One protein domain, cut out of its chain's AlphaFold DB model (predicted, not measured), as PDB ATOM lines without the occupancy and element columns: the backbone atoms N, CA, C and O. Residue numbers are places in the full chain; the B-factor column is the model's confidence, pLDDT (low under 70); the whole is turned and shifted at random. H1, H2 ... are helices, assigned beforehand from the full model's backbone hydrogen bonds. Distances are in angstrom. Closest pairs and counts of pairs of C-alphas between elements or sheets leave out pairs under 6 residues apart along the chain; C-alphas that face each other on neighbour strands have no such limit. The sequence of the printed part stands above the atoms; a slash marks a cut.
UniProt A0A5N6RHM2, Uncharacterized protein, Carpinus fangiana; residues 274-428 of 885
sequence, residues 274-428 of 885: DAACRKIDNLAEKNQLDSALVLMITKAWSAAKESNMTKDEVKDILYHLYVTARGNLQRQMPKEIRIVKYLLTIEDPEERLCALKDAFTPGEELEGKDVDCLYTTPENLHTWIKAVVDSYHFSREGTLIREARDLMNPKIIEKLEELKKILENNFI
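Overview. This is residues 274 to 428 of the 885 residues of an uncharacterized protein of Carpinus fangiana (UniProt A0A5N6RHM2). Two helical lobes follow each other along the longest axis: in one, H1 and H2 pack on the long H3; in the other, H6 and H8 run side by side, H4 crosses them, and H5 folds back along H4. Short H7 lies between the lobes. The printed part has 155 residues with eight named helices, H1 to H8 in chain order, and no named strand; the class is all helix. It is only just loose, close to compact, with a radius of gyration of the C-alphas of 18.0 A and spans of 56 by 39 by 31 A.

Along the chain. H3, residues 312 to 331, is longest at 28.3 A; C-alpha 312 is at (199.959, 215.771, 289.146). H1 is residues 274 to 285, 16.3 A, and H2 291 to 306, 22.3 A. H4 is 335 to 345, H5 349 to 359, H6 378 to 394, 23.8 A, and H7 402 to 407. H8, residues 410 to 426, 24.4 A, ends at (222.786, 194.614, 246.524).

Arrangement. H3 and H2 touch as a hairpin, closest at C-alphas 318 and 301, 5.3 A. H1 touches residues 321 to 329 of H3 alone, closest at C-alphas 280 and 325, 6.2 A. The hub H4 forms a hairpin with H5, closest at C-alphas 343 and 352, 6.1 A. H6 touches H4, about perpendicular at 74 degrees, C-alphas 336 and 381 being closest at 5.4 A. H6 touches H8, closest at C-alphas 382 and 420, 6.4 A. Every O i to N i+4 pair is within hydrogen-bond range in H1 to H7; in H8, 12 of 13.

Size, cuts and confidence. The C-alphas of Met 309 and Ile 428 are farthest apart, 57.2 A. The printed part has no cut. H5 to H6 is the long link. Confidence is under 70 at residues 329 to 333, 363 to 373, 391 to 409 and 425 to 428.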
ATOM      1  N   ASP A 274     189.914 205.399 280.559       89.81
ATOM      2  CA  ASP A 274     189.685 204.259 279.658       89.81
ATOM      3  C   ASP A 274     188.650 204.555 278.562       89.81
ATOM      4  O   ASP A 274     188.667 203.926 277.502       89.81
ATOM      5  N   ALA A 275     187.710 205.472 278.811       91.12
ATOM      6  CA  ALA A 275     186.789 205.954 277.786       91.12
ATOM      7  C   ALA A 275     187.508 206.903 276.815       91.12
ATOM      8  O   ALA A 275     187.359 206.758 275.604       91.12
ATOM      9  N   ALA A 276     188.345 207.809 277.330       92.12
ATOM     10  CA  ALA A 276     189.155 208.719 276.523       92.12
ATOM     11  C   ALA A 276     190.170 207.974 275.633       92.12
ATOM     12  O   ALA A 276     190.270 208.262 274.442       92.12
ATOM     13  N   CYS A 277     190.868 206.967 276.173       89.81
ATOM     14  CA  CYS A 277     191.762 206.103 275.399       89.81
ATOM     15  C   CYS A 277     190.999 205.353 274.297       89.81
ATOM     16  O   CYS A 277     191.384 205.455 273.137       89.81
ATOM     17  N   ARG A 278     189.850 204.733 274.610       89.62
ATOM     18  CA  ARG A 278     189.016 204.069 273.593       89.62
ATOM     19  C   ARG A 278     188.498 205.015 272.509       89.62
ATOM     20  O   ARG A 278     188.344 204.593 271.369       89.62
ATOM     21  N   LYS A 279     188.251 206.297 272.809       91.06
ATOM     22  CA  LYS A 279     187.960 207.300 271.768       91.06
ATOM     23  C   LYS A 279     189.164 207.548 270.855       91.06
ATOM     24  O   LYS A 279     188.977 207.625 269.646       91.06
ATOM     25  N   ILE A 280     190.375 207.636 271.407       89.19
ATOM     26  CA  ILE A 280     191.617 207.756 270.621       89.19
ATOM     27  C   ILE A 280     191.823 206.512 269.740       89.19
ATOM     28  O   ILE A 280     192.157 206.663 268.566       89.19
ATOM     29  N   ASP A 281     191.582 205.310 270.270       86.12
ATOM     30  CA  ASP A 281     191.652 204.051 269.515       86.12
ATOM     31  C   ASP A 281     190.634 204.049 268.352       86.12
ATOM     32  O   ASP A 281     191.018 203.912 267.192       86.12
ATOM     33  N   ASN A 282     189.359 204.355 268.630       88.12
ATOM     34  CA  ASN A 282     188.297 204.467 267.617       88.12
ATOM     35  C   ASN A 282     188.578 205.539 266.539       88.12
ATOM     36  O   ASN A 282     188.145 205.397 265.394       88.12
ATOM     37  N   LEU A 283     189.241 206.647 266.896       87.19
ATOM     38  CA  LEU A 283     189.645 207.689 265.943       87.19
ATOM     39  C   LEU A 283     190.804 207.220 265.055       87.19
ATOM     40  O   LEU A 283     190.848 207.581 263.879       87.19
ATOM     41  N   ALA A 284     191.712 206.398 265.588       83.56
ATOM     42  CA  ALA A 284     192.770 205.771 264.806       83.56
ATOM     43  C   ALA A 284     192.206 204.718 263.836       83.56
ATOM     44  O   ALA A 284     192.497 204.782 262.645       83.56
ATOM     45  N   GLU A 285     191.324 203.823 264.286       82.44
ATOM     46  CA  GLU A 285     190.677 202.819 263.416       82.44
ATOM     47  C   GLU A 285     189.937 203.444 262.219       82.44
ATOM     48  O   GLU A 285     189.880 202.862 261.138       82.44
ATOM     49  N   LYS A 286     189.402 204.661 262.386       81.94
ATOM     50  CA  LYS A 286     188.695 205.412 261.337       81.94
ATOM     51  C   LYS A 286     189.596 206.287 260.459       81.94
ATOM     52  O   LYS A 286     189.071 207.012 259.619       81.94
ATOM     53  N   ASN A 287     190.918 206.269 260.660       75.38
ATOM     54  CA  ASN A 287     191.875 207.197 260.037       75.38
ATOM     55  C   ASN A 287     191.529 208.689 260.265       75.38
ATOM     56  O   ASN A 287     191.795 209.534 259.419       75.38
ATOM     57  N   GLN A 288     190.936 209.012 261.421       77.19
ATOM     58  CA  GLN A 288     190.520 210.364 261.836       77.19
ATOM     59  C   GLN A 288     191.408 210.951 262.950       77.19
ATOM     60  O   GLN A 288     191.079 211.995 263.531       77.19
ATOM     61  N   LEU A 289     192.514 210.274 263.279       78.38
ATOM     62  CA  LEU A 289     193.540 210.710 264.227       78.38
ATOM     63  C   LEU A 289     194.518 211.695 263.555       78.38
ATOM     64  O   LEU A 289     195.711 211.428 263.428       78.38
ATOM     65  N   ASP A 290     193.991 212.825 263.086       76.06
ATOM     66  CA  ASP A 290     194.727 213.762 262.232       76.06
ATOM     67  C   ASP A 290     196.001 214.302 262.904       76.06
ATOM     68  O   ASP A 290     196.080 214.467 264.129       76.06
ATOM     69  N   SER A 291     196.994 214.682 262.098       72.06
ATOM     70  CA  SER A 291     198.270 215.215 262.600       72.06
ATOM     71  C   SER A 291     198.097 216.463 263.483       72.06
ATOM     72  O   SER A 291     198.838 216.627 264.455       72.06
ATOM     73  N   ALA A 292     197.081 217.293 263.216       79.81
ATOM     74  CA  ALA A 292     196.694 218.438 264.044       79.81
ATOM     75  C   ALA A 292     196.189 218.026 265.444       79.81
ATOM     76  O   ALA A 292     196.576 218.636 266.444       79.81
ATOM     77  N   LEU A 293     195.399 216.948 265.540       83.62
ATOM     78  CA  LEU A 293     194.906 216.400 266.808       83.62
ATOM     79  C   LEU A 293     196.057 215.833 267.644       83.62
ATOM     80  O   LEU A 293     196.200 216.180 268.819       83.62
ATOM     81  N   VAL A 294     196.938 215.035 267.034       81.19
ATOM     82  CA  VAL A 294     198.127 214.506 267.727       81.19
ATOM     83  C   VAL A 294     199.057 215.641 268.174       81.19
ATOM     84  O   VAL A 294     199.624 215.581 269.271       81.19
ATOM     85  N   LEU A 295     199.198 216.706 267.374       78.44
ATOM     86  CA  LEU A 295     199.962 217.895 267.755       78.44
ATOM     87  C   LEU A 295     199.356 218.586 268.985       78.44
ATOM     88  O   LEU A 295     200.110 218.960 269.882       78.44
ATOM     89  N   MET A 296     198.031 218.728 269.066       82.56
ATOM     90  CA  MET A 296     197.377 219.335 270.230       82.56
ATOM     91  C   MET A 296     197.458 218.474 271.486       82.56
ATOM     92  O   MET A 296     197.809 219.010 272.533       82.56
ATOM     93  N   ILE A 297     197.275 217.154 271.386       85.19
ATOM     94  CA  ILE A 297     197.514 216.238 272.516       85.19
ATOM     95  C   ILE A 297     198.975 216.361 272.995       85.19
ATOM     96  O   ILE A 297     199.232 216.479 274.193       85.19
ATOM     97  N   THR A 298     199.938 216.424 272.061       83.50
ATOM     98  CA  THR A 298     201.365 216.630 272.381       83.50
ATOM     99  C   THR A 298     201.596 217.970 273.098       83.50
ATOM    100  O   THR A 298     202.268 217.996 274.128       83.50
ATOM    101  N   LYS A 299     201.033 219.073 272.578       83.81
ATOM    102  CA  LYS A 299     201.156 220.427 273.151       83.81
ATOM    103  C   LYS A 299     200.512 220.531 274.534       83.81
ATOM    104  O   LYS A 299     201.103 221.114 275.437       83.81
ATOM    105  N   ALA A 300     199.322 219.961 274.713       87.19
ATOM    106  CA  ALA A 300     198.618 219.957 275.989       87.19
ATOM    107  C   ALA A 300     199.413 219.197 277.058       87.19
ATOM    108  O   ALA A 300     199.589 219.702 278.167       87.19
ATOM    109  N   TRP A 301     199.973 218.032 276.712       89.69
ATOM    110  CA  TRP A 301     200.876 217.305 277.602       89.69
ATOM    111  C   TRP A 301     202.155 218.093 277.918       89.69
ATOM    112  O   TRP A 301     202.516 218.192 279.091       89.69
ATOM    113  N   SER A 302     202.832 218.690 276.927       83.56
ATOM    114  CA  SER A 302     204.067 219.449 277.180       83.56
ATOM    115  C   SER A 302     203.813 220.679 278.059       83.56
ATOM    116  O   SER A 302     204.520 220.881 279.045       83.56
ATOM    117  N   ALA A 303     202.744 221.433 277.786       86.12
ATOM    118  CA  ALA A 303     202.333 222.571 278.606       86.12
ATOM    119  C   ALA A 303     201.939 222.147 280.033       86.12
ATOM    120  O   ALA A 303     202.322 222.800 281.003       86.12
ATOM    121  N   ALA A 304     201.227 221.025 280.198       87.38
ATOM    122  CA  ALA A 304     200.883 220.499 281.517       87.38
ATOM    123  C   ALA A 304     202.104 219.971 282.288       87.38
ATOM    124  O   ALA A 304     202.152 220.111 283.511       87.38
ATOM    125  N   LYS A 305     203.092 219.394 281.593       87.25
ATOM    126  CA  LYS A 305     204.366 218.932 282.161       87.25
ATOM    127  C   LYS A 305     205.200 220.101 282.686       87.25
ATOM    128  O   LYS A 305     205.673 220.034 283.821       87.25
ATOM    129  N   GLU A 306     205.352 221.154 281.883       81.19
ATOM    130  CA  GLU A 306     206.139 222.354 282.208       81.19
ATOM    131  C   GLU A 306     205.446 223.266 283.230       81.19
ATOM    132  O   GLU A 306     206.111 223.907 284.046       81.19
ATOM    133  N   SER A 307     204.110 223.293 283.244       84.69
ATOM    134  CA  SER A 307     203.337 224.082 284.203       84.69
ATOM    135  C   SER A 307     203.479 223.571 285.640       84.69
ATOM    136  O   SER A 307     203.390 222.378 285.938       84.69
ATOM    137  N   ASN A 308     203.643 224.508 286.572       79.06
ATOM    138  CA  ASN A 308     203.581 224.274 288.015       79.06
ATOM    139  C   ASN A 308     202.172 224.505 288.605       79.06
ATOM    140  O   ASN A 308     201.991 224.334 289.810       79.06
ATOM    141  N   MET A 309     201.196 224.890 287.772       77.31
ATOM    142  CA  MET A 309     199.809 225.178 288.163       77.31
ATOM    143  C   MET A 309     198.858 223.991 287.933       77.31
ATOM    144  O   MET A 309     197.773 223.948 288.509       77.31
ATOM    145  N   THR A 310     199.249 223.027 287.099       83.81
ATOM    146  CA  THR A 310     198.520 221.775 286.848       83.81
ATOM    147  C   THR A 310     198.783 220.760 287.960       83.81
ATOM    148  O   THR A 310     199.921 220.591 288.402       83.81
ATOM    149  N   LYS A 311     197.731 220.065 288.416       89.25
ATOM    150  CA  LYS A 311     197.867 218.983 289.403       89.25
ATOM    151  C   LYS A 311     198.545 217.758 288.783       89.25
ATOM    152  O   LYS A 311     198.387 217.525 287.585       89.25
ATOM    153  N   ASP A 312     199.231 216.963 289.602       87.81
ATOM    154  CA  ASP A 312     199.959 215.771 289.146       87.81
ATOM    155  C   ASP A 312     199.009 214.754 288.464       87.81
ATOM    156  O   ASP A 312     199.345 214.238 287.402       87.81
ATOM    157  N   GLU A 313     197.764 214.586 288.938       87.94
ATOM    158  CA  GLU A 313     196.790 213.668 288.315       87.94
ATOM    159  C   GLU A 313     196.407 214.090 286.882       87.94
ATOM    160  O   GLU A 313     196.183 213.252 286.011       87.94
ATOM    161  N   VAL A 314     196.366 215.400 286.606       88.00
ATOM    162  CA  VAL A 314     196.083 215.935 285.260       88.00
ATOM    163  C   VAL A 314     197.270 215.697 284.322       88.00
ATOM    164  O   VAL A 314     197.075 215.456 283.131       88.00
ATOM    165  N   LYS A 315     198.500 215.727 284.853       89.62
ATOM    166  CA  LYS A 315     199.717 215.410 284.089       89.62
ATOM    167  C   LYS A 315     199.748 213.937 283.705       89.62
ATOM    168  O   LYS A 315     200.055 213.639 282.553       89.62
ATOM    169  N   ASP A 316     199.374 213.050 284.624       89.00
ATOM    170  CA  ASP A 316     199.311 211.607 284.378       89.00
ATOM    171  C   ASP A 316     198.213 211.253 283.361       89.00
ATOM    172  O   ASP A 316     198.475 210.508 282.416       89.00
ATOM    173  N   ILE A 317     197.022 211.858 283.469       90.38
ATOM    174  CA  ILE A 317     195.943 211.715 282.472       90.38
ATOM    175  C   ILE A 317     196.421 212.169 281.085       90.38
ATOM    176  O   ILE A 317     196.342 211.400 280.127       90.38
ATOM    177  N   LEU A 318     196.965 213.386 280.959       89.19
ATOM    178  CA  LEU A 318     197.453 213.899 279.672       89.19
ATOM    179  C   LEU A 318     198.641 213.094 279.127       89.19
ATOM    180  O   LEU A 318     198.759 212.941 277.913       89.19
ATOM    181  N   TYR A 319     199.499 212.554 279.996       90.81
ATOM    182  CA  TYR A 319     200.583 211.660 279.594       90.81
ATOM    183  C   TYR A 319     200.049 210.340 279.040       90.81
ATOM    184  O   TYR A 319     200.503 209.910 277.981       90.81
ATOM    185  N   HIS A 320     199.049 209.731 279.681       89.69
ATOM    186  CA  HIS A 320     198.396 208.536 279.152       89.69
ATOM    187  C   HIS A 320     197.729 208.798 277.796       89.69
ATOM    188  O   HIS A 320     197.965 208.035 276.864       89.69
ATOM    189  N   LEU A 321     196.989 209.902 277.634       89.44
ATOM    190  CA  LEU A 321     196.396 210.271 276.338       89.44
ATOM    191  C   LEU A 321     197.466 210.502 275.257       89.44
ATOM    192  O   LEU A 321     197.307 210.044 274.128       89.44
ATOM    193  N   TYR A 322     198.580 211.154 275.605       88.19
ATOM    194  CA  TYR A 322     199.730 211.330 274.713       88.19
ATOM    195  C   TYR A 322     200.375 209.995 274.313       88.19
ATOM    196  O   TYR A 322     200.645 209.787 273.130       88.19
ATOM    197  N   VAL A 323     200.597 209.080 275.261       86.31
ATOM    198  CA  VAL A 323     201.177 207.754 274.990       86.31
ATOM    199  C   VAL A 323     200.237 206.905 274.133       86.31
ATOM    200  O   VAL A 323     200.709 206.282 273.186       86.31
ATOM    201  N   THR A 324     198.926 206.922 274.388       85.38
ATOM    202  CA  THR A 324     197.929 206.207 273.569       85.38
ATOM    203  C   THR A 324     197.860 206.778 272.149       85.38
ATOM    204  O   THR A 324     197.988 206.028 271.183       85.38
ATOM    205  N   ALA A 325     197.754 208.104 271.993       81.69
ATOM    206  CA  ALA A 325     197.712 208.745 270.675       81.69
ATOM    207  C   ALA A 325     199.003 208.518 269.873       81.69
ATOM    208  O   ALA A 325     198.951 208.204 268.685       81.69
ATOM    209  N   ARG A 326     200.168 208.614 270.525       77.56
ATOM    210  CA  ARG A 326     201.464 208.312 269.904       77.56
ATOM    211  C   ARG A 326     201.595 206.829 269.549       77.56
ATOM    212  O   ARG A 326     202.081 206.523 268.467       77.56
ATOM    213  N   GLY A 327     201.147 205.926 270.420       76.75
ATOM    214  CA  GLY A 327     201.164 204.485 270.170       76.75
ATOM    215  C   GLY A 327     200.302 204.096 268.970       76.75
ATOM    216  O   GLY A 327     200.741 203.314 268.133       76.75
ATOM    217  N   ASN A 328     199.119 204.695 268.821       75.94
ATOM    218  CA  ASN A 328     198.269 204.464 267.652       75.94
ATOM    219  C   ASN A 328     198.844 205.069 266.367       75.94
ATOM    220  O   ASN A 328     198.813 204.399 265.339       75.94
ATOM    221  N   LEU A 329     199.466 206.252 266.426       68.88
ATOM    222  CA  LEU A 329     200.205 206.797 265.282       68.88
ATOM    223  C   LEU A 329     201.372 205.878 264.861       68.88
ATOM    224  O   LEU A 329     201.605 205.683 263.673       68.88
ATOM    225  N   GLN A 330     202.076 205.264 265.819       65.69
ATOM    226  CA  GLN A 330     203.137 204.289 265.534       65.69
ATOM    227  C   GLN A 330     202.599 202.976 264.936       65.69
ATOM    228  O   GLN A 330     203.247 202.426 264.050       65.69
ATOM    229  N   ARG A 331     201.420 202.501 265.361       68.56
ATOM    230  CA  ARG A 331     200.746 201.311 264.793       68.56
ATOM    231  C   ARG A 331     200.208 201.547 263.382       68.56
ATOM    232  O   ARG A 331     200.254 200.644 262.558       68.56
ATOM    233  N   GLN A 332     199.726 202.757 263.096       64.50
ATOM    234  CA  GLN A 332     199.338 203.175 261.745       64.50
ATOM    235  C   GLN A 332     200.541 203.373 260.811       64.50
ATOM    236  O   GLN A 332     200.360 203.486 259.600       64.50
ATOM    237  N   MET A 333     201.766 203.443 261.344       67.19
ATOM    238  CA  MET A 333     202.957 203.661 260.532       67.19
ATOM    239  C   MET A 333     203.346 202.365 259.789       67.19
ATOM    240  O   MET A 333     203.600 201.348 260.447       67.19
ATOM    241  N   PRO A 334     203.450 202.393 258.442       72.44
ATOM    242  CA  PRO A 334     203.891 201.253 257.640       72.44
ATOM    243  C   PRO A 334     205.168 200.619 258.196       72.44
ATOM    244  O   PRO A 334     206.094 201.328 258.610       72.44
ATOM    245  N   LYS A 335     205.232 199.282 258.199       76.62
ATOM    246  CA  LYS A 335     206.380 198.551 258.756       76.62
ATOM    247  C   LYS A 335     207.683 198.881 258.025       76.62
ATOM    248  O   LYS A 335     208.731 198.969 258.653       76.62
ATOM    249  N   GLU A 336     207.604 199.218 256.742       81.12
ATOM    250  CA  GLU A 336     208.720 199.708 255.935       81.12
ATOM    251  C   GLU A 336     209.291 201.024 256.488       81.12
ATOM    252  O   GLU A 336     210.504 201.151 256.610       81.12
ATOM    253  N   ILE A 337     208.453 201.975 256.921       77.12
ATOM    254  CA  ILE A 337     208.924 203.232 257.535       77.12
ATOM    255  C   ILE A 337     209.563 202.966 258.911       77.12
ATOM    256  O   ILE A 337     210.540 203.628 259.275       77.12
ATOM    257  N   ARG A 338     209.067 201.976 259.671       76.56
ATOM    258  CA  ARG A 338     209.709 201.528 260.923       76.56
ATOM    259  C   ARG A 338     211.099 200.939 260.670       76.56
ATOM    260  O   ARG A 338     212.054 201.359 261.325       76.56
ATOM    261  N   ILE A 339     211.227 200.059 259.676       80.12
ATOM    262  CA  ILE A 339     212.501 199.465 259.245       80.12
ATOM    263  C   ILE A 339     213.470 200.557 258.762       80.12
ATOM    264  O   ILE A 339     214.593 200.631 259.255       80.12
ATOM    265  N   VAL A 340     213.033 201.478 257.892       81.25
ATOM    266  CA  VAL A 340     213.835 202.638 257.451       81.25
ATOM    267  C   VAL A 340     214.353 203.448 258.641       81.25
ATOM    268  O   VAL A 340     215.538 203.774 258.699       81.25
ATOM    269  N   LYS A 341     213.488 203.759 259.614       77.56
ATOM    270  CA  LYS A 341     213.874 204.539 260.795       77.56
ATOM    271  C   LYS A 341     214.941 203.832 261.630       77.56
ATOM    272  O   LYS A 341     215.860 204.500 262.094       77.56
ATOM    273  N   TYR A 342     214.843 202.513 261.795       80.56
ATOM    274  CA  TYR A 342     215.871 201.713 262.461       80.56
ATOM    275  C   TYR A 342     217.196 201.741 261.685       80.56
ATOM    276  O   TYR A 342     218.223 202.116 262.251       80.56
ATOM    277  N   LEU A 343     217.172 201.478 260.377       81.81
ATOM    278  CA  LEU A 343     218.372 201.492 259.532       81.81
ATOM    279  C   LEU A 343     219.090 202.854 259.517       81.81
ATOM    280  O   LEU A 343     220.316 202.903 259.465       81.81
ATOM    281  N   LEU A 344     218.352 203.963 259.622       79.88
ATOM    282  CA  LEU A 344     218.917 205.316 259.723       79.88
ATOM    283  C   LEU A 344     219.603 205.617 261.070       79.88
ATOM    284  O   LEU A 344     220.394 206.565 261.139       79.88
ATOM    285  N   THR A 345     219.323 204.840 262.125       80.81
ATOM    286  CA  THR A 345     220.032 204.945 263.418       80.81
ATOM    287  C   THR A 345     221.372 204.213 263.439       80.81
ATOM    288  O   THR A 345     222.172 204.466 264.334       80.81
ATOM    289  N   ILE A 346     221.645 203.350 262.454       81.81
ATOM    290  CA  ILE A 346     222.900 202.604 262.354       81.81
ATOM    291  C   ILE A 346     223.932 203.463 261.615       81.81
ATOM    292  O   ILE A 346     223.759 203.814 260.444       81.81
ATOM    293  N   GLU A 347     225.007 203.835 262.309       76.62
ATOM    294  CA  GLU A 347     226.082 204.651 261.732       76.62
ATOM    295  C   GLU A 347     227.024 203.808 260.858       76.62
ATOM    296  O   GLU A 347     227.361 204.224 259.746       76.62
ATOM    297  N   ASP A 348     227.375 202.603 261.313       80.75
ATOM    298  CA  ASP A 348     228.292 201.695 260.622       80.75
ATOM    299  C   ASP A 348     227.667 201.065 259.352       80.75
ATOM    300  O   ASP A 348     226.542 200.559 259.401       80.75
ATOM    301  N   PRO A 349     228.346 201.094 258.187       75.19
ATOM    302  CA  PRO A 349     227.797 200.559 256.941       75.19
ATOM    303  C   PRO A 349     227.707 199.024 256.895       75.19
ATOM    304  O   PRO A 349     226.831 198.509 256.196       75.19
ATOM    305  N   GLU A 350     228.556 198.284 257.617       73.81
ATOM    306  CA  GLU A 350     228.509 196.815 257.641       73.81
ATOM    307  C   GLU A 350     227.343 196.330 258.513       73.81
ATOM    308  O   GLU A 350     226.527 195.526 258.056       73.81
ATOM    309  N   GLU A 351     227.178 196.900 259.711       79.56
ATOM    310  CA  GLU A 351     226.014 196.653 260.574       79.56
ATOM    311  C   GLU A 351     224.701 197.034 259.871       79.56
ATOM    312  O   GLU A 351     223.711 196.309 259.979       79.56
ATOM    313  N   ARG A 352     224.687 198.117 259.079       82.19
ATOM    314  CA  ARG A 352     223.513 198.547 258.295       82.19
ATOM    315  C   ARG A 352     223.153 197.545 257.192       82.19
ATOM    316  O   ARG A 352     221.972 197.291 256.958       82.19
ATOM    317  N   LEU A 353     224.152 196.950 256.535       75.44
ATOM    318  CA  LEU A 353     223.970 195.883 255.542       75.44
ATOM    319  C   LEU A 353     223.537 194.550 256.171       75.44
ATOM    320  O   LEU A 353     222.771 193.810 255.551       75.44
ATOM    321  N   CYS A 354     223.991 194.242 257.388       78.50
ATOM    322  CA  CYS A 354     223.495 193.108 258.167       78.50
ATOM    323  C   CYS A 354     222.037 193.315 258.593       78.50
ATOM    324  O   CYS A 354     221.204 192.469 258.287       78.50
ATOM    325  N   ALA A 355     221.697 194.470 259.167       81.31
ATOM    326  CA  ALA A 355     220.324 194.807 259.544       81.31
ATOM    327  C   ALA A 355     219.353 194.804 258.346       81.31
ATOM    328  O   ALA A 355     218.201 194.404 258.489       81.31
ATOM    329  N   LEU A 356     219.819 195.191 257.151       80.00
ATOM    330  CA  LEU A 356     219.069 195.032 255.899       80.00
ATOM    331  C   LEU A 356     218.797 193.557 255.561       80.00
ATOM    332  O   LEU A 356     217.664 193.207 255.245       80.00
ATOM    333  N   LYS A 357     219.804 192.679 255.657       75.94
ATOM    334  CA  LYS A 357     219.645 191.228 255.425       75.94
ATOM    335  C   LYS A 357     218.699 190.586 256.437       75.94
ATOM    336  O   LYS A 357     217.866 189.767 256.051       75.94
ATOM    337  N   ASP A 358     218.788 190.991 257.698       80.06
ATOM    338  CA  ASP A 358     217.902 190.514 258.759       80.06
ATOM    339  C   ASP A 358     216.452 190.973 258.500       80.06
ATOM    340  O   ASP A 358     215.537 190.157 258.550       80.06
ATOM    341  N   ALA A 359     216.240 192.232 258.089       81.00
ATOM    342  CA  ALA A 359     214.925 192.773 257.718       81.00
ATOM    343  C   ALA A 359     214.313 192.171 256.431       81.00
ATOM    344  O   ALA A 359     213.119 192.349 256.178       81.00
ATOM    345  N   PHE A 360     215.099 191.457 255.619       79.50
ATOM    346  CA  PHE A 360     214.616 190.689 254.461       79.50
ATOM    347  C   PHE A 360     214.496 189.185 254.733       79.50
ATOM    348  O   PHE A 360     214.022 188.444 253.872       79.50
ATOM    349  N   THR A 361     214.908 188.715 255.912       76.12
ATOM    350  CA  THR A 361     214.802 187.304 256.289       76.12
ATOM    351  C   THR A 361     213.421 187.044 256.902       76.12
ATOM    352  O   THR A 361     213.103 187.637 257.933       76.12
ATOM    353  N   PRO A 362     212.577 186.164 256.323       71.12
ATOM    354  CA  PRO A 362     211.255 185.883 256.877       71.12
ATOM    355  C   PRO A 362     211.351 185.272 258.282       71.12
ATOM    356  O   PRO A 362     212.024 184.258 258.482       71.12
ATOM    357  N   GLY A 363     210.650 185.870 259.244       68.31
ATOM    358  CA  GLY A 363     210.626 185.447 260.645       68.31
ATOM    359  C   GLY A 363     209.271 185.711 261.303       68.31
ATOM    360  O   GLY A 363     208.355 186.226 260.666       68.31
ATOM    361  N   GLU A 364     209.127 185.353 262.580       63.28
ATOM    362  CA  GLU A 364     207.930 185.712 263.352       63.28
ATOM    363  C   GLU A 364     207.904 187.230 263.595       63.28
ATOM    364  O   GLU A 364     208.828 187.775 264.202       63.28
ATOM    365  N   GLU A 365     206.851 187.914 263.130       62.56
ATOM    366  CA  GLU A 365     206.677 189.350 263.376       62.56
ATOM    367  C   GLU A 365     206.352 189.583 264.857       62.56
ATOM    368  O   GLU A 365     205.260 189.264 265.332       62.56
ATOM    369  N   LEU A 366     207.313 190.138 265.598       61.19
ATOM    370  CA  LEU A 366     207.156 190.483 267.011       61.19
ATOM    371  C   LEU A 366     207.281 191.996 267.182       61.19
ATOM    372  O   LEU A 366     208.380 192.547 267.122       61.19
ATOM    373  N   GLU A 367     206.147 192.654 267.421       56.56
ATOM    374  CA  GLU A 367     206.099 194.078 267.762       56.56
ATOM    375  C   GLU A 367     206.421 194.283 269.249       56.56
ATOM    376  O   GLU A 367     205.739 193.768 270.142       56.56
ATOM    377  N   GLY A 368     207.488 195.032 269.518       56.00
ATOM    378  CA  GLY A 368     208.018 195.280 270.853       56.00
ATOM    379  C   GLY A 368     207.884 196.743 271.271       56.00
ATOM    380  O   GLY A 368     207.542 197.622 270.490       56.00
ATOM    381  N   LYS A 369     208.173 197.045 272.543       45.41
ATOM    382  CA  LYS A 369     208.205 198.449 273.004       45.41
ATOM    383  C   LYS A 369     209.456 199.215 272.561       45.41
ATOM    384  O   LYS A 369     209.381 200.434 272.455       45.41
ATOM    385  N   ASP A 370     210.561 198.505 272.319       41.62
ATOM    386  CA  ASP A 370     211.874 199.085 271.978       41.62
ATOM    387  C   ASP A 370     212.554 198.426 270.760       41.62
ATOM    388  O   ASP A 370     213.404 199.053 270.134       41.62
ATOM    389  N   VAL A 371     212.207 197.178 270.419       52.91
ATOM    390  CA  VAL A 371     212.755 196.446 269.264       52.91
ATOM    391  C   VAL A 371     211.614 195.719 268.568       52.91
ATOM    392  O   VAL A 371     210.940 194.899 269.190       52.91
ATOM    393  N   ASP A 372     211.426 196.039 267.293       58.47
ATOM    394  CA  ASP A 372     210.425 195.464 266.402       58.47
ATOM    395  C   ASP A 372     211.117 194.461 265.465       58.47
ATOM    396  O   ASP A 372     211.932 194.856 264.626       58.47
ATOM    397  N   CYS A 373     210.800 193.170 265.585       62.50
ATOM    398  CA  CYS A 373     211.260 192.147 264.642       62.50
ATOM    399  C   CYS A 373     210.334 192.143 263.420       62.50
ATOM    400  O   CYS A 373     209.444 191.303 263.313       62.50
ATOM    401  N   LEU A 374     210.507 193.118 262.530       71.88
ATOM    402  CA  LEU A 374     209.719 193.266 261.304       71.88
ATOM    403  C   LEU A 374     210.530 192.808 260.095       71.88
ATOM    404  O   LEU A 374     211.677 193.226 259.933       71.88
ATOM    405  N   TYR A 375     209.901 192.034 259.210       77.62
ATOM    406  CA  TYR A 375     210.448 191.749 257.886       77.62
ATOM    407  C   TYR A 375     209.622 192.433 256.788       77.62
ATOM    408  O   TYR A 375     208.415 192.660 256.919       77.62
ATOM    409  N   THR A 376     210.271 192.755 255.677       81.12
ATOM    410  CA  THR A 376     209.639 193.274 254.457       81.12
ATOM    411  C   THR A 376     210.345 192.704 253.224       81.12
ATOM    412  O   THR A 376     211.255 191.888 253.356       81.12
ATOM    413  N   THR A 377     209.929 193.100 252.024       81.75
ATOM    414  CA  THR A 377     210.632 192.753 250.782       81.75
ATOM    415  C   THR A 377     211.482 193.937 250.298       81.75
ATOM    416  O   THR A 377     211.130 195.094 250.578       81.75
ATOM    417  N   PRO A 378     212.593 193.700 249.572       78.12
ATOM    418  CA  PRO A 378     213.437 194.770 249.038       78.12
ATOM    419  C   PRO A 378     212.670 195.795 248.191       78.12
ATOM    420  O   PRO A 378     212.946 196.991 248.271       78.12
ATOM    421  N   GLU A 379     211.673 195.346 247.428       77.44
ATOM    422  CA  GLU A 379     210.866 196.164 246.515       77.44
ATOM    423  C   GLU A 379     209.906 197.087 247.277       77.44
ATOM    424  O   GLU A 379     209.765 198.265 246.937       77.44
ATOM    425  N   ASN A 380     209.277 196.579 248.341       79.38
ATOM    426  CA  ASN A 380     208.386 197.369 249.190       79.38
ATOM    427  C   ASN A 380     209.175 198.442 249.952       79.38
ATOM    428  O   ASN A 380     208.781 199.611 249.962       79.38
ATOM    429  N   LEU A 381     210.326 198.074 250.527       83.81
ATOM    430  CA  LEU A 381     211.204 199.016 251.224       83.81
ATOM    431  C   LEU A 381     211.737 200.101 250.271       83.81
ATOM    432  O   LEU A 381     211.699 201.288 250.604       83.81
ATOM    433  N   HIS A 382     212.170 199.711 249.067       82.12
ATOM    434  CA  HIS A 382     212.608 200.632 248.013       82.12
ATOM    435  C   HIS A 382     211.500 201.603 247.591       82.12
ATOM    436  O   HIS A 382     211.744 202.808 247.523       82.12
ATOM    437  N   THR A 383     210.275 201.106 247.394       82.19
ATOM    438  CA  THR A 383     209.115 201.921 247.006       82.19
ATOM    439  C   THR A 383     208.815 203.004 248.046       82.19
ATOM    440  O   THR A 383     208.626 204.164 247.678       82.19
ATOM    441  N   TRP A 384     208.845 202.670 249.341       82.12
ATOM    442  CA  TRP A 384     208.645 203.648 250.417       82.12
ATOM    443  C   TRP A 384     209.790 204.661 250.536       82.12
ATOM    444  O   TRP A 384     209.527 205.855 250.673       82.12
ATOM    445  N   ILE A 385     211.053 204.227 250.440       83.25
ATOM    446  CA  ILE A 385     212.208 205.143 250.461       83.25
ATOM    447  C   ILE A 385     212.147 206.107 249.276       83.25
ATOM    448  O   ILE A 385     212.321 207.313 249.452       83.25
ATOM    449  N   LYS A 386     211.849 205.592 248.079       82.44
ATOM    450  CA  LYS A 386     211.659 206.403 246.878       82.44
ATOM    451  C   LYS A 386     210.518 207.402 247.067       82.44
ATOM    452  O   LYS A 386     210.735 208.579 246.826       82.44
ATOM    453  N   ALA A 387     209.357 206.977 247.567       79.06
ATOM    454  CA  ALA A 387     208.230 207.875 247.811       79.06
ATOM    455  C   ALA A 387     208.570 209.012 248.796       79.06
ATOM    456  O   ALA A 387     208.140 210.143 248.580       79.06
ATOM    457  N   VAL A 388     209.362 208.749 249.844       76.56
ATOM    458  CA  VAL A 388     209.806 209.776 250.811       76.56
ATOM    459  C   VAL A 388     210.826 210.742 250.198       76.56
ATOM    460  O   VAL A 388     210.686 211.950 250.370       76.56
ATOM    461  N   VAL A 389     211.821 210.236 249.461       78.12
ATOM    462  CA  VAL A 389     212.830 211.067 248.775       78.12
ATOM    463  C   VAL A 389     212.185 211.919 247.681       78.12
ATOM    464  O   VAL A 389     212.405 213.127 247.633       78.12
ATOM    465  N   ASP A 390     211.331 211.322 246.849       76.62
ATOM    466  CA  ASP A 390     210.596 212.036 245.807       76.62
ATOM    467  C   ASP A 390     209.691 213.106 246.463       76.62
ATOM    468  O   ASP A 390     209.723 214.266 246.058       76.62
ATOM    469  N   SER A 391     208.975 212.781 247.552       66.31
ATOM    470  CA  SER A 391     208.158 213.758 248.302       66.31
ATOM    471  C   SER A 391     208.967 214.925 248.875       66.31
ATOM    472  O   SER A 391     208.450 216.036 248.913       66.31
ATOM    473  N   TYR A 392     210.219 214.719 249.294       68.31
ATOM    474  CA  TYR A 392     211.091 215.810 249.743       68.31
ATOM    475  C   TYR A 392     211.437 216.776 248.610       68.31
ATOM    476  O   TYR A 392     211.321 217.989 248.775       68.31
ATOM    477  N   HIS A 393     211.807 216.240 247.446       68.62
ATOM    478  CA  HIS A 393     212.137 217.050 246.273       68.62
ATOM    479  C   HIS A 393     210.895 217.714 245.643       68.62
ATOM    480  O   HIS A 393     211.026 218.760 245.011       68.62
ATOM    481  N   PHE A 394     209.691 217.165 245.858       63.75
ATOM    482  CA  PHE A 394     208.419 217.753 245.415       63.75
ATOM    483  C   PHE A 394     207.736 218.691 246.437       63.75
ATOM    484  O   PHE A 394     206.904 219.504 246.031       63.75
ATOM    485  N   SER A 395     208.037 218.618 247.740       55.91
ATOM    486  CA  SER A 395     207.273 219.331 248.781       55.91
ATOM    487  C   SER A 395     207.945 220.614 249.283       55.91
ATOM    488  O   SER A 395     208.872 220.597 250.095       55.91
ATOM    489  N   ARG A 396     207.361 221.756 248.898       51.59
ATOM    490  CA  ARG A 396     207.377 222.985 249.719       51.59
ATOM    491  C   ARG A 396     206.052 223.240 250.452       51.59
ATOM    492  O   ARG A 396     206.010 224.080 251.345       51.59
ATOM    493  N   GLU A 397     205.020 222.470 250.114       50.12
ATOM    494  CA  GLU A 397     203.669 222.457 250.687       50.12
ATOM    495  C   GLU A 397     203.207 220.994 250.848       50.12
ATOM    496  O   GLU A 397     203.673 220.111 250.120       50.12
ATOM    497  N   GLY A 398     202.320 220.717 251.813       42.38
ATOM    498  CA  GLY A 398     201.701 219.393 251.982       42.38
ATOM    499  C   GLY A 398     201.558 218.890 253.428       42.38
ATOM    500  O   GLY A 398     202.462 218.990 254.262       42.38
ATOM    501  N   THR A 399     200.408 218.280 253.716       47.31
ATOM    502  CA  THR A 399     200.006 217.681 255.002       47.31
ATOM    503  C   THR A 399     200.668 216.321 255.271       47.31
ATOM    504  O   THR A 399     200.006 215.312 255.502       47.31
ATOM    505  N   LEU A 400     202.003 216.277 255.298       42.31
ATOM    506  CA  LEU A 400     202.746 215.066 255.664       42.31
ATOM    507  C   LEU A 400     202.709 214.783 257.178       42.31
ATOM    508  O   LEU A 400     202.762 215.702 258.007       42.31
ATOM    509  N   ILE A 401     202.677 213.489 257.525       51.81
ATOM    510  CA  ILE A 401     202.796 212.969 258.898       51.81
ATOM    511  C   ILE A 401     204.087 213.505 259.541       51.81
ATOM    512  O   ILE A 401     205.123 213.625 258.884       51.81
ATOM    513  N   ARG A 402     204.035 213.842 260.837       52.12
ATOM    514  CA  ARG A 402     205.133 214.521 261.546       52.12
ATOM    515  C   ARG A 402     206.451 213.737 261.478       52.12
ATOM    516  O   ARG A 402     207.478 214.346 261.211       52.12
ATOM    517  N   GLU A 403     206.423 212.413 261.616       52.75
ATOM    518  CA  GLU A 403     207.616 211.568 261.472       52.75
ATOM    519  C   GLU A 403     208.209 211.592 260.049       52.75
ATOM    520  O   GLU A 403     209.427 211.540 259.906       52.75
ATOM    521  N   ALA A 404     207.394 211.724 258.993       51.16
ATOM    522  CA  ALA A 404     207.905 211.880 257.627       51.16
ATOM    523  C   ALA A 404     208.599 213.241 257.443       51.16
ATOM    524  O   ALA A 404     209.625 213.330 256.775       51.16
ATOM    525  N   ARG A 405     208.102 214.292 258.111       56.38
ATOM    526  CA  ARG A 405     208.753 215.611 258.163       56.38
ATOM    527  C   ARG A 405     210.099 215.575 258.892       56.38
ATOM    528  O   ARG A 405     211.017 216.271 258.472       56.38
ATOM    529  N   ASP A 406     210.242 214.755 259.933       56.56
ATOM    530  CA  ASP A 406     211.531 214.561 260.615       56.56
ATOM    531  C   ASP A 406     212.572 213.903 259.683       56.56
ATOM    532  O   ASP A 406     213.754 214.243 259.738       56.56
ATOM    533  N   LEU A 407     212.132 213.014 258.778       56.41
ATOM    534  CA  LEU A 407     212.976 212.414 257.732       56.41
ATOM    535  C   LEU A 407     213.359 213.404 256.614       56.41
ATOM    536  O   LEU A 407     214.381 213.204 255.964       56.41
ATOM    537  N   MET A 408     212.612 214.502 256.442       56.69
ATOM    538  CA  MET A 408     212.896 215.586 255.481       56.69
ATOM    539  C   MET A 408     214.012 216.553 255.930       56.69
ATOM    540  O   MET A 408     214.195 217.630 255.362       56.69
ATOM    541  N   ASN A 409     214.791 216.197 256.955       63.72
ATOM    542  CA  ASN A 409     216.046 216.884 257.251       63.72
ATOM    543  C   ASN A 409     217.048 216.603 256.108       63.72
ATOM    544  O   ASN A 409     217.250 215.429 255.796       63.72
ATOM    545  N   PRO A 410     217.732 217.607 255.521       71.56
ATOM    546  CA  PRO A 410     218.652 217.387 254.397       71.56
ATOM    547  C   PRO A 410     219.718 216.311 254.671       71.56
ATOM    548  O   PRO A 410     220.036 215.526 253.784       71.56
ATOM    549  N   LYS A 411     220.197 216.187 255.919       74.75
ATOM    550  CA  LYS A 411     221.168 215.148 256.323       74.75
ATOM    551  C   LYS A 411     220.586 213.732 256.401       74.75
ATOM    552  O   LYS A 411     221.335 212.761 256.423       74.75
ATOM    553  N   ILE A 412     219.268 213.607 256.541       77.81
ATOM    554  CA  ILE A 412     218.566 212.318 256.607       77.81
ATOM    555  C   ILE A 412     218.122 211.898 255.204       77.81
ATOM    556  O   ILE A 412     218.243 210.721 254.875       77.81
ATOM    557  N   ILE A 413     217.726 212.848 254.351       79.44
ATOM    558  CA  ILE A 413     217.496 212.602 252.921       79.44
ATOM    559  C   ILE A 413     218.774 212.112 252.229       79.44
ATOM    560  O   ILE A 413     218.722 211.110 251.527       79.44
ATOM    561  N   GLU A 414     219.933 212.720 252.499       79.44
ATOM    562  CA  GLU A 414     221.226 212.250 251.972       79.44
ATOM    563  C   GLU A 414     221.513 210.780 252.360       79.44
ATOM    564  O   GLU A 414     221.869 209.961 251.511       79.44
ATOM    565  N   LYS A 415     221.246 210.402 253.621       81.56
ATOM    566  CA  LYS A 415     221.326 209.003 254.081       81.56
ATOM    567  C   LYS A 415     220.278 208.088 253.428       81.56
ATOM    568  O   LYS A 415     220.568 206.919 253.192       81.56
ATOM    569  N   LEU A 416     219.073 208.583 253.141       81.44
ATOM    570  CA  LEU A 416     218.021 207.832 252.441       81.44
ATOM    571  C   LEU A 416     218.367 207.598 250.965       81.44
ATOM    572  O   LEU A 416     218.114 206.512 250.451       81.44
ATOM    573  N   GLU A 417     218.986 208.571 250.296       80.88
ATOM    574  CA  GLU A 417     219.495 208.432 248.928       80.88
ATOM    575  C   GLU A 417     220.675 207.452 248.847       80.88
ATOM    576  O   GLU A 417     220.757 206.662 247.903       80.88
ATOM    577  N   GLU A 418     221.563 207.443 249.847       82.19
ATOM    578  CA  GLU A 418     222.596 206.410 249.993       82.19
ATOM    579  C   GLU A 418     221.966 205.020 250.194       82.19
ATOM    580  O   GLU A 418     222.316 204.067 249.498       82.19
ATOM    581  N   LEU A 419     220.980 204.903 251.090       82.56
ATOM    582  CA  LEU A 419     220.317 203.632 251.390       82.56
ATOM    583  C   LEU A 419     219.511 203.097 250.192       82.56
ATOM    584  O   LEU A 419     219.542 201.897 249.925       82.56
ATOM    585  N   LYS A 420     218.884 203.979 249.405       82.19
ATOM    586  CA  LYS A 420     218.241 203.652 248.120       82.19
ATOM    587  C   LYS A 420     219.232 203.021 247.133       82.19
ATOM    588  O   LYS A 420     218.949 201.949 246.608       82.19
ATOM    589  N   LYS A 421     220.416 203.624 246.950       80.25
ATOM    590  CA  LYS A 421     221.487 203.072 246.093       80.25
ATOM    591  C   LYS A 421     221.991 201.719 246.604       80.25
ATOM    592  O   LYS A 421     222.268 200.825 245.811       80.25
ATOM    593  N   ILE A 422     222.102 201.541 247.924       80.38
ATOM    594  CA  ILE A 422     222.509 200.262 248.530       80.38
ATOM    595  C   ILE A 422     221.484 199.156 248.225       80.38
ATOM    596  O   ILE A 422     221.893 198.042 247.892       80.38
ATOM    597  N   LEU A 423     220.182 199.456 248.287       73.94
ATOM    598  CA  LEU A 423     219.108 198.518 247.935       73.94
ATOM    599  C   LEU A 423     219.133 198.125 246.456       73.94
ATOM    600  O   LEU A 423     219.140 196.933 246.141       73.94
ATOM    601  N   GLU A 424     219.202 199.126 245.574       74.06
ATOM    602  CA  GLU A 424     219.270 198.952 244.117       74.06
ATOM    603  C   GLU A 424     220.464 198.071 243.705       74.06
ATOM    604  O   GLU A 424     220.305 197.188 242.867       74.06
ATOM    605  N   ASN A 425     221.627 198.241 244.347       69.00
ATOM    606  CA  ASN A 425     222.862 197.541 243.976       69.00
ATOM    607  C   ASN A 425     223.056 196.144 244.601       69.00
ATOM    608  O   ASN A 425     223.816 195.353 244.050       69.00
ATOM    609  N   ASN A 426     222.458 195.840 245.764       67.50
ATOM    610  CA  ASN A 426     222.786 194.614 246.524       67.50
ATOM    611  C   ASN A 426     221.641 193.599 246.651       67.50
ATOM    612  O   ASN A 426     221.914 192.431 246.923       67.50
ATOM    613  N   PHE A 427     220.381 194.028 246.516       65.69
ATOM    614  CA  PHE A 427     219.221 193.195 246.868       65.69
ATOM    615  C   PHE A 427     218.194 193.041 245.744       65.69
ATOM    616  O   PHE A 427     217.423 192.089 245.764       65.69
ATOM    617  N   ILE A 428     218.209 193.934 244.751       62.94
ATOM    618  CA  ILE A 428     217.297 193.899 243.593       62.94
ATOM    619  C   ILE A 428     217.910 193.113 242.406       62.94
ATOM    620  O   ILE A 428     217.224 192.796 241.435       62.94
TER     621      ILE A 428